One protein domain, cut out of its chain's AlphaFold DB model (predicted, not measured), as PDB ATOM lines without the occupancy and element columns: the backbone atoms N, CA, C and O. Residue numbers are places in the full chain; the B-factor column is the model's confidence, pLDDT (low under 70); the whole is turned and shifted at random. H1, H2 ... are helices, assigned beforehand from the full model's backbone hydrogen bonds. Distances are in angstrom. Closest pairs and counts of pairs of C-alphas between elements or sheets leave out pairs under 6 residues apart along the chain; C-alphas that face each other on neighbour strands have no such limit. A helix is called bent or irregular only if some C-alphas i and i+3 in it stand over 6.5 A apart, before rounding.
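AT A GLANCE: This is residues 783 to 843 of the 1092 residues of an uncharacterized protein of Endocarpon pusillum (strain Z07020 / HMAS-L-300199) (UniProt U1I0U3). One long straight helix, H1, makes much of the length of an open, hook-like shape: past its last residues the chain runs through a long loop to H2, which sits off by itself with no helix touching it, and then folds back until the very short H3 packs on the middle of H1. The first residues of H1, 783 to 789, stick out free at the other end. The printed part has 61 residues with three named helices in the order H1, H2, H3 and no named strand, and its class is all helix. The whole is loose, with a radius of gyration of the C-alphas of 14.1 A, and the C-alphas span 44 by 21 by 20 A.

IN THESE COORDINATES: Begin with the longest helix, H1, residues 783 to 806: find C-alpha 783 at (134.301, 146.696, 239.516), and from there the helix runs 34.7 A to C-alpha 806 at (118.617, 153.846, 209.380). Further on is H2, residues 819 to 829, which measures 15.4 A from first to last C-alpha. Last comes H3, residues 838 to 842, 6.1 A from first to last C-alpha; look for its end at C-alpha 842, (126.196, 159.346, 228.559). None of the three helices is bent.

HOW THE PARTS SIT: Start at H1 and look at residues 793 to 797, the part of it that alone touches H3. The closest C-alphas of the two helices are those of Tyr 797 and Met 838, 6.6 A apart, and 5 pairs of C-alphas lie within 8 A. The centres of H1 and H3 are 10.3 A apart. H2 is apart from H1, and it is apart from H3 as well. Read the backbone O and N atoms along the helices: in H1 and H3 every O i to N i+4 pair is within hydrogen-bond range, and in H2 6 of 7 are.

THE WHOLE: The two C-alphas farthest apart are those of Glu 783 and Leu 819, at 44.1 A, while the first and last printed C-alphas, of Glu 783 and Arg 843, are 20.2 A apart. The printed part has no cut. Residues 807 to 818 form the long link from H1 to H2, and their C-alphas lie 10 to 17 A from the mean of the C-alphas. The link from H2 to H3, with 8 residues, is short. In the B-factor column you will find a mean pLDDT of 75.3 for the printed part; the model's confidence is under 70 at residues 808 to 833, and H2 has a mean of 62 against 89 for H1 and 89 for H3.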
ATOM      1  N   GLU A 783     133.634 145.912 240.554       89.56
ATOM      2  CA  GLU A 783     134.301 146.696 239.516       89.56
ATOM      3  C   GLU A 783     133.876 146.249 238.106       89.56
ATOM      4  O   GLU A 783     133.513 147.097 237.293       89.56
ATOM      5  N   LYS A 784     133.843 144.934 237.840       88.31
ATOM      6  CA  LYS A 784     133.442 144.360 236.539       88.31
ATOM      7  C   LYS A 784     131.933 144.357 236.304       88.31
ATOM      8  O   LYS A 784     131.488 144.373 235.158       88.31
ATOM      9  N   MET A 785     131.134 144.353 237.370       90.50
ATOM     10  CA  MET A 785     129.685 144.559 237.277       90.50
ATOM     11  C   MET A 785     129.373 145.982 236.795       90.50
ATOM     12  O   MET A 785     128.582 146.152 235.869       90.50
ATOM     13  N   LEU A 786     130.041 146.992 237.369       91.75
ATOM     14  CA  LEU A 786     129.925 148.386 236.930       91.75
ATOM     15  C   LEU A 786     130.462 148.583 235.510       91.75
ATOM     16  O   LEU A 786     129.770 149.174 234.691       91.75
ATOM     17  N   GLU A 787     131.650 148.059 235.204       91.44
ATOM     18  CA  GLU A 787     132.273 148.129 233.874       91.44
ATOM     19  C   GLU A 787     131.317 147.635 232.778       91.44
ATOM     20  O   GLU A 787     130.929 148.420 231.914       91.44
ATOM     21  N   ARG A 788     130.763 146.421 232.925       90.62
ATOM     22  CA  ARG A 788     129.791 145.866 231.967       90.62
ATOM     23  C   ARG A 788     128.496 146.686 231.851       90.62
ATOM     24  O   ARG A 788     127.836 146.633 230.814       90.62
ATOM     25  N   ALA A 789     128.082 147.418 232.889       92.06
ATOM     26  CA  ALA A 789     126.936 148.327 232.790       92.06
ATOM     27  C   ALA A 789     127.267 149.583 231.968       92.06
ATOM     28  O   ALA A 789     126.429 150.039 231.193       92.06
ATOM     29  N   LEU A 790     128.489 150.108 232.104       91.94
ATOM     30  CA  LEU A 790     128.970 151.240 231.315       91.94
ATOM     31  C   LEU A 790     129.149 150.834 229.843       91.94
ATOM     32  O   LEU A 790     128.635 151.539 228.974       91.94
ATOM     33  N   ASP A 791     129.755 149.674 229.571       92.56
ATOM     34  CA  ASP A 791     129.915 149.125 228.215       92.56
ATOM     35  C   ASP A 791     128.562 149.001 227.495       92.56
ATOM     36  O   ASP A 791     128.408 149.438 226.356       92.56
ATOM     37  N   LYS A 792     127.536 148.489 228.190       90.75
ATOM     38  CA  LYS A 792     126.169 148.374 227.655       90.75
ATOM     39  C   LYS A 792     125.516 149.715 227.332       90.75
ATOM     40  O   LYS A 792     124.779 149.803 226.356       90.75
ATOM     41  N   ASP A 793     125.789 150.773 228.094       90.19
ATOM     42  CA  ASP A 793     125.309 152.115 227.733       90.19
ATOM     43  C   ASP A 793     125.983 152.636 226.446       90.19
ATOM     44  O   ASP A 793     125.415 153.459 225.724       90.19
ATOM     45  N   GLU A 794     127.194 152.163 226.146       92.44
ATOM     46  CA  GLU A 794     127.935 152.495 224.927       92.44
ATOM     47  C   GLU A 794     127.467 151.634 223.738       92.44
ATOM     48  O   GLU A 794     127.264 152.165 222.642       92.44
ATOM     49  N   GLU A 795     127.121 150.362 223.960       91.12
ATOM     50  CA  GLU A 795     126.339 149.552 223.012       91.12
ATOM     51  C   GLU A 795     124.978 150.206 222.695       91.12
ATOM     52  O   GLU A 795     124.619 150.351 221.523       91.12
ATOM     53  N   GLU A 796     124.239 150.680 223.706       89.56
ATOM     54  CA  GLU A 796     122.975 151.410 223.528       89.56
ATOM     55  C   GLU A 796     123.158 152.704 222.725       89.56
ATOM     56  O   GLU A 796     122.340 152.998 221.846       89.56
ATOM     57  N   TYR A 797     124.241 153.453 222.954       91.38
ATOM     58  CA  TYR A 797     124.606 154.605 222.125       91.38
ATOM     59  C   TYR A 797     124.813 154.206 220.655       91.38
ATOM     60  O   TYR A 797     124.284 154.866 219.755       91.38
ATOM     61  N   HIS A 798     125.536 153.112 220.392       90.69
ATOM     62  CA  HIS A 798     125.755 152.609 219.035       90.69
ATOM     63  C   HIS A 798     124.448 152.149 218.365       90.69
ATOM     64  O   HIS A 798     124.181 152.534 217.224       90.69
ATOM     65  N   VAL A 799     123.584 151.421 219.079       87.50
ATOM     66  CA  VAL A 799     122.258 150.996 218.594       87.50
ATOM     67  C   VAL A 799     121.346 152.197 218.323       87.50
ATOM     68  O   VAL A 799     120.672 152.244 217.290       87.50
ATOM     69  N   ALA A 800     121.339 153.206 219.200       86.50
ATOM     70  CA  ALA A 800     120.570 154.433 219.011       86.50
ATOM     71  C   ALA A 800     121.067 155.244 217.801       86.50
ATOM     72  O   ALA A 800     120.258 155.714 216.995       86.50
ATOM     73  N   LYS A 801     122.389 155.338 217.621       87.06
ATOM     74  CA  LYS A 801     123.027 155.985 216.469       87.06
ATOM     75  C   LYS A 801     122.697 155.279 215.156       87.06
ATOM     76  O   LYS A 801     122.316 155.939 214.188       87.06
ATOM     77  N   GLU A 802     122.776 153.948 215.116       85.81
ATOM     78  CA  GLU A 802     122.334 153.175 213.953       85.81
ATOM     79  C   GLU A 802     120.846 153.382 213.662       85.81
ATOM     80  O   GLU A 802     120.471 153.565 212.506       85.81
ATOM     81  N   ARG A 803     119.992 153.377 214.694       84.06
ATOM     82  CA  ARG A 803     118.550 153.613 214.551       84.06
ATOM     83  C   ARG A 803     118.257 155.006 213.994       84.06
ATOM     84  O   ARG A 803     117.351 155.130 213.176       84.06
ATOM     85  N   PHE A 804     119.000 156.034 214.390       81.25
ATOM     86  CA  PHE A 804     118.859 157.378 213.825       81.25
ATOM     87  C   PHE A 804     119.209 157.398 212.327       81.25
ATOM     88  O   PHE A 804     118.390 157.816 211.509       81.25
ATOM     89  N   VAL A 805     120.373 156.850 211.955       81.06
ATOM     90  CA  VAL A 805     120.848 156.796 210.558       81.06
ATOM     91  C   VAL A 805     119.930 155.947 209.666       81.06
ATOM     92  O   VAL A 805     119.577 156.364 208.567       81.06
ATOM     93  N   LYS A 806     119.482 154.775 210.139       79.62
ATOM     94  CA  LYS A 806     118.617 153.846 209.380       79.62
ATOM     95  C   LYS A 806     117.220 154.397 209.069       79.62
ATOM     96  O   LYS A 806     116.559 153.856 208.188       79.62
ATOM     97  N   ASN A 807     116.768 155.433 209.777       70.44
ATOM     98  CA  ASN A 807     115.461 156.065 209.572       70.44
ATOM     99  C   ASN A 807     115.513 157.328 208.684       70.44
ATOM    100  O   ASN A 807     114.489 157.996 208.562       70.44
ATOM    101  N   ASP A 808     116.671 157.665 208.095       62.41
ATOM    102  CA  ASP A 808     116.884 158.876 207.271       62.41
ATOM    103  C   ASP A 808     116.405 160.165 207.981       62.41
ATOM    104  O   ASP A 808     115.758 161.054 207.421       62.41
ATOM    105  N   ALA A 809     116.653 160.222 209.295       59.69
ATOM    106  CA  ALA A 809     115.950 161.089 210.232       59.69
ATOM    107  C   ALA A 809     116.494 162.531 210.290       59.69
ATOM    108  O   ALA A 809     116.642 163.101 211.372       59.69
ATOM    109  N   GLY A 810     116.716 163.174 209.138       55.25
ATOM    110  CA  GLY A 810     117.129 164.587 209.049       55.25
ATOM    111  C   GLY A 810     116.132 165.592 209.661       55.25
ATOM    112  O   GLY A 810     116.428 166.782 209.759       55.25
ATOM    113  N   ALA A 811     114.943 165.146 210.089       56.66
ATOM    114  CA  ALA A 811     113.951 165.921 210.849       56.66
ATOM    115  C   ALA A 811     113.857 165.536 212.350       56.66
ATOM    116  O   ALA A 811     113.041 166.102 213.088       56.66
ATOM    117  N   GLY A 812     114.687 164.591 212.807       63.09
ATOM    118  CA  GLY A 812     114.624 163.969 214.132       63.09
ATOM    119  C   GLY A 812     113.653 162.782 214.211       63.09
ATOM    120  O   GLY A 812     112.804 162.587 213.343       63.09
ATOM    121  N   LEU A 813     113.773 161.986 215.278       68.62
ATOM    122  CA  LEU A 813     112.891 160.843 215.566       68.62
ATOM    123  C   LEU A 813     111.653 161.216 216.411       68.62
ATOM    124  O   LEU A 813     110.727 160.414 216.533       68.62
ATOM    125  N   GLY A 814     111.636 162.400 217.035       61.00
ATOM    126  CA  GLY A 814     110.542 162.866 217.897       61.00
ATOM    127  C   GLY A 814     109.367 163.458 217.109       61.00
ATOM    128  O   GLY A 814     109.566 164.276 216.212       61.00
ATOM    129  N   ARG A 815     108.125 163.093 217.462       52.91
ATOM    130  CA  ARG A 815     106.907 163.521 216.733       52.91
ATOM    131  C   ARG A 815     106.588 165.013 216.842       52.91
ATOM    132  O   ARG A 815     105.837 165.536 216.020       52.91
ATOM    133  N   HIS A 816     107.142 165.687 217.847       49.88
ATOM    134  CA  HIS A 816     106.862 167.085 218.163       49.88
ATOM    135  C   HIS A 816     108.131 167.954 218.212       49.88
ATOM    136  O   HIS A 816     108.183 168.945 218.942       49.88
ATOM    137  N   SER A 817     109.149 167.629 217.398       52.19
ATOM    138  CA  SER A 817     110.367 168.439 217.276       52.19
ATOM    139  C   SER A 817     110.046 169.862 216.783       52.19
ATOM    140  O   SER A 817     109.795 170.113 215.606       52.19
ATOM    141  N   ASN A 818     110.029 170.821 217.714       57.06
ATOM    142  CA  ASN A 818     109.714 172.227 217.452       57.06
ATOM    143  C   ASN A 818     110.596 172.784 216.314       57.06
ATOM    144  O   ASN A 818     111.818 172.685 216.380       57.06
ATOM    145  N   LEU A 819     110.003 173.430 215.303       60.56
ATOM    146  CA  LEU A 819     110.726 174.085 214.196       60.56
ATOM    147  C   LEU A 819     111.782 175.099 214.691       60.56
ATOM    148  O   LEU A 819     112.853 175.251 214.098       60.56
ATOM    149  N   GLU A 820     111.522 175.753 215.825       60.91
ATOM    150  CA  GLU A 820     112.456 176.675 216.482       60.91
ATOM    151  C   GLU A 820     113.603 175.950 217.222       60.91
ATOM    152  O   GLU A 820     114.637 176.550 217.506       60.91
ATOM    153  N   LEU A 821     113.442 174.661 217.539       62.09
ATOM    154  CA  LEU A 821     114.493 173.787 218.076       62.09
ATOM    155  C   LEU A 821     115.303 173.157 216.936       62.09
ATOM    156  O   LEU A 821     116.528 173.208 216.977       62.09
ATOM    157  N   GLN A 822     114.638 172.636 215.895       61.88
ATOM    158  CA  GLN A 822     115.286 172.102 214.688       61.88
ATOM    159  C   GLN A 822     116.258 173.129 214.086       61.88
ATOM    160  O   GLN A 822     117.410 172.814 213.796       61.88
ATOM    161  N   SER A 823     115.820 174.386 213.962       62.06
ATOM    162  CA  SER A 823     116.665 175.479 213.461       62.06
ATOM    163  C   SER A 823     117.821 175.841 214.401       62.06
ATOM    164  O   SER A 823     118.908 176.123 213.908       62.06
ATOM    165  N   LYS A 824     117.655 175.770 215.732       66.50
ATOM    166  CA  LYS A 824     118.759 175.974 216.698       66.50
ATOM    167  C   LYS A 824     119.781 174.836 216.674       66.50
ATOM    168  O   LYS A 824     120.975 175.113 216.707       66.50
ATOM    169  N   ILE A 825     119.332 173.585 216.568       63.19
ATOM    170  CA  ILE A 825     120.202 172.403 216.461       63.19
ATOM    171  C   ILE A 825     121.017 172.464 215.161       63.19
ATOM    172  O   ILE A 825     122.245 172.394 215.209       63.19
ATOM    173  N   ARG A 826     120.369 172.713 214.015       62.28
ATOM    174  CA  ARG A 826     121.063 172.905 212.727       62.28
ATOM    175  C   ARG A 826     121.981 174.133 212.728       62.28
ATOM    176  O   ARG A 826     123.077 174.067 212.190       62.28
ATOM    177  N   ALA A 827     121.614 175.228 213.397       61.06
ATOM    178  CA  ALA A 827     122.500 176.388 213.547       61.06
ATOM    179  C   ALA A 827     123.737 176.122 214.434       61.06
ATOM    180  O   ALA A 827     124.719 176.852 214.323       61.06
ATOM    181  N   GLN A 828     123.708 175.099 215.298       61.31
ATOM    182  CA  GLN A 828     124.855 174.685 216.119       61.31
ATOM    183  C   GLN A 828     125.727 173.603 215.458       61.31
ATOM    184  O   GLN A 828     126.927 173.575 215.716       61.31
ATOM    185  N   GLN A 829     125.160 172.732 214.616       57.31
ATOM    186  CA  GLN A 829     125.887 171.629 213.954       57.31
ATOM    187  C   GLN A 829     126.206 171.869 212.464       57.31
ATOM    188  O   GLN A 829     127.029 171.150 211.897       57.31
ATOM    189  N   GLY A 830     125.594 172.876 211.832       54.66
ATOM    190  CA  GLY A 830     125.587 173.061 210.377       54.66
ATOM    191  C   GLY A 830     124.609 172.114 209.664       54.66
ATOM    192  O   GLY A 830     123.826 171.419 210.311       54.66
ATOM    193  N   ASP A 831     124.690 172.049 208.329       48.75
ATOM    194  CA  ASP A 831     123.949 171.094 207.473       48.75
ATOM    195  C   ASP A 831     124.518 169.658 207.577       48.75
ATOM    196  O   ASP A 831     124.761 168.980 206.580       48.75
ATOM    197  N   ASN A 832     124.822 169.209 208.793       54.00
ATOM    198  CA  ASN A 832     125.498 167.947 209.060       54.00
ATOM    199  C   ASN A 832     124.636 167.124 210.024       54.00
ATOM    200  O   ASN A 832     124.708 167.323 211.240       54.00
ATOM    201  N   ASP A 833     123.821 166.214 209.476       58.38
ATOM    202  CA  ASP A 833     122.841 165.363 210.183       58.38
ATOM    203  C   ASP A 833     123.493 164.270 211.064       58.38
ATOM    204  O   ASP A 833     123.054 163.123 211.140       58.38
ATOM    205  N   ASN A 834     124.577 164.618 211.758       71.50
ATOM    206  CA  ASN A 834     125.253 163.745 212.701       71.50
ATOM    207  C   ASN A 834     124.463 163.630 214.011       71.50
ATOM    208  O   ASN A 834     124.136 164.628 214.663       71.50
ATOM    209  N   PHE A 835     124.244 162.378 214.415       81.88
ATOM    210  CA  PHE A 835     123.793 161.987 215.749       81.88
ATOM    211  C   PHE A 835     124.660 162.623 216.852       81.88
ATOM    212  O   PHE A 835     125.840 162.907 216.628       81.88
ATOM    213  N   MET A 836     124.083 162.827 218.041       85.94
ATOM    214  CA  MET A 836     124.789 163.426 219.181       85.94
ATOM    215  C   MET A 836     126.093 162.681 219.546       85.94
ATOM    216  O   MET A 836     126.183 161.474 219.318       85.94
ATOM    217  N   PRO A 837     127.106 163.359 220.121       89.50
ATOM    218  CA  PRO A 837     128.304 162.703 220.642       89.50
ATOM    219  C   PRO A 837     127.994 161.719 221.777       89.50
ATOM    220  O   PRO A 837     127.049 161.907 222.541       89.50
ATOM    221  N   MET A 838     128.855 160.713 221.943       90.19
ATOM    222  CA  MET A 838     128.739 159.711 223.013       90.19
ATOM    223  C   MET A 838     128.781 160.355 224.408       90.19
ATOM    224  O   MET A 838     127.948 160.065 225.257       90.19
ATOM    225  N   GLU A 839     129.669 161.331 224.599       89.50
ATOM    226  CA  GLU A 839     129.772 162.162 225.808       89.50
ATOM    227  C   GLU A 839     128.451 162.881 226.154       89.50
ATOM    228  O   GLU A 839     128.097 163.012 227.324       89.50
ATOM    229  N   GLU A 840     127.691 163.321 225.143       88.62
ATOM    230  CA  GLU A 840     126.386 163.972 225.324       88.62
ATOM    231  C   GLU A 840     125.298 162.949 225.696       88.62
ATOM    232  O   GLU A 840     124.447 163.207 226.553       88.62
ATOM    233  N   PHE A 841     125.352 161.759 225.090       87.81
ATOM    234  CA  PHE A 841     124.434 160.657 225.370       87.81
ATOM    235  C   PHE A 841     124.620 160.083 226.786       87.81
ATOM    236  O   PHE A 841     123.630 159.823 227.473       87.81
ATOM    237  N   LEU A 842     125.860 159.946 227.258       89.38
ATOM    238  CA  LEU A 842     126.196 159.346 228.559       89.38
ATOM    239  C   LEU A 842     126.171 160.342 229.732       89.38
ATOM    240  O   LEU A 842     126.213 159.932 230.891       89.38
ATOM    241  N   ARG A 843     126.049 161.650 229.453       88.00
ATOM    242  CA  ARG A 843     126.067 162.757 230.435       88.00
ATOM    243  C   ARG A 843     125.113 162.591 231.628       88.00
ATOM    244  O   ARG A 843     125.365 163.157 232.690       88.00
TER     245      ARG A 843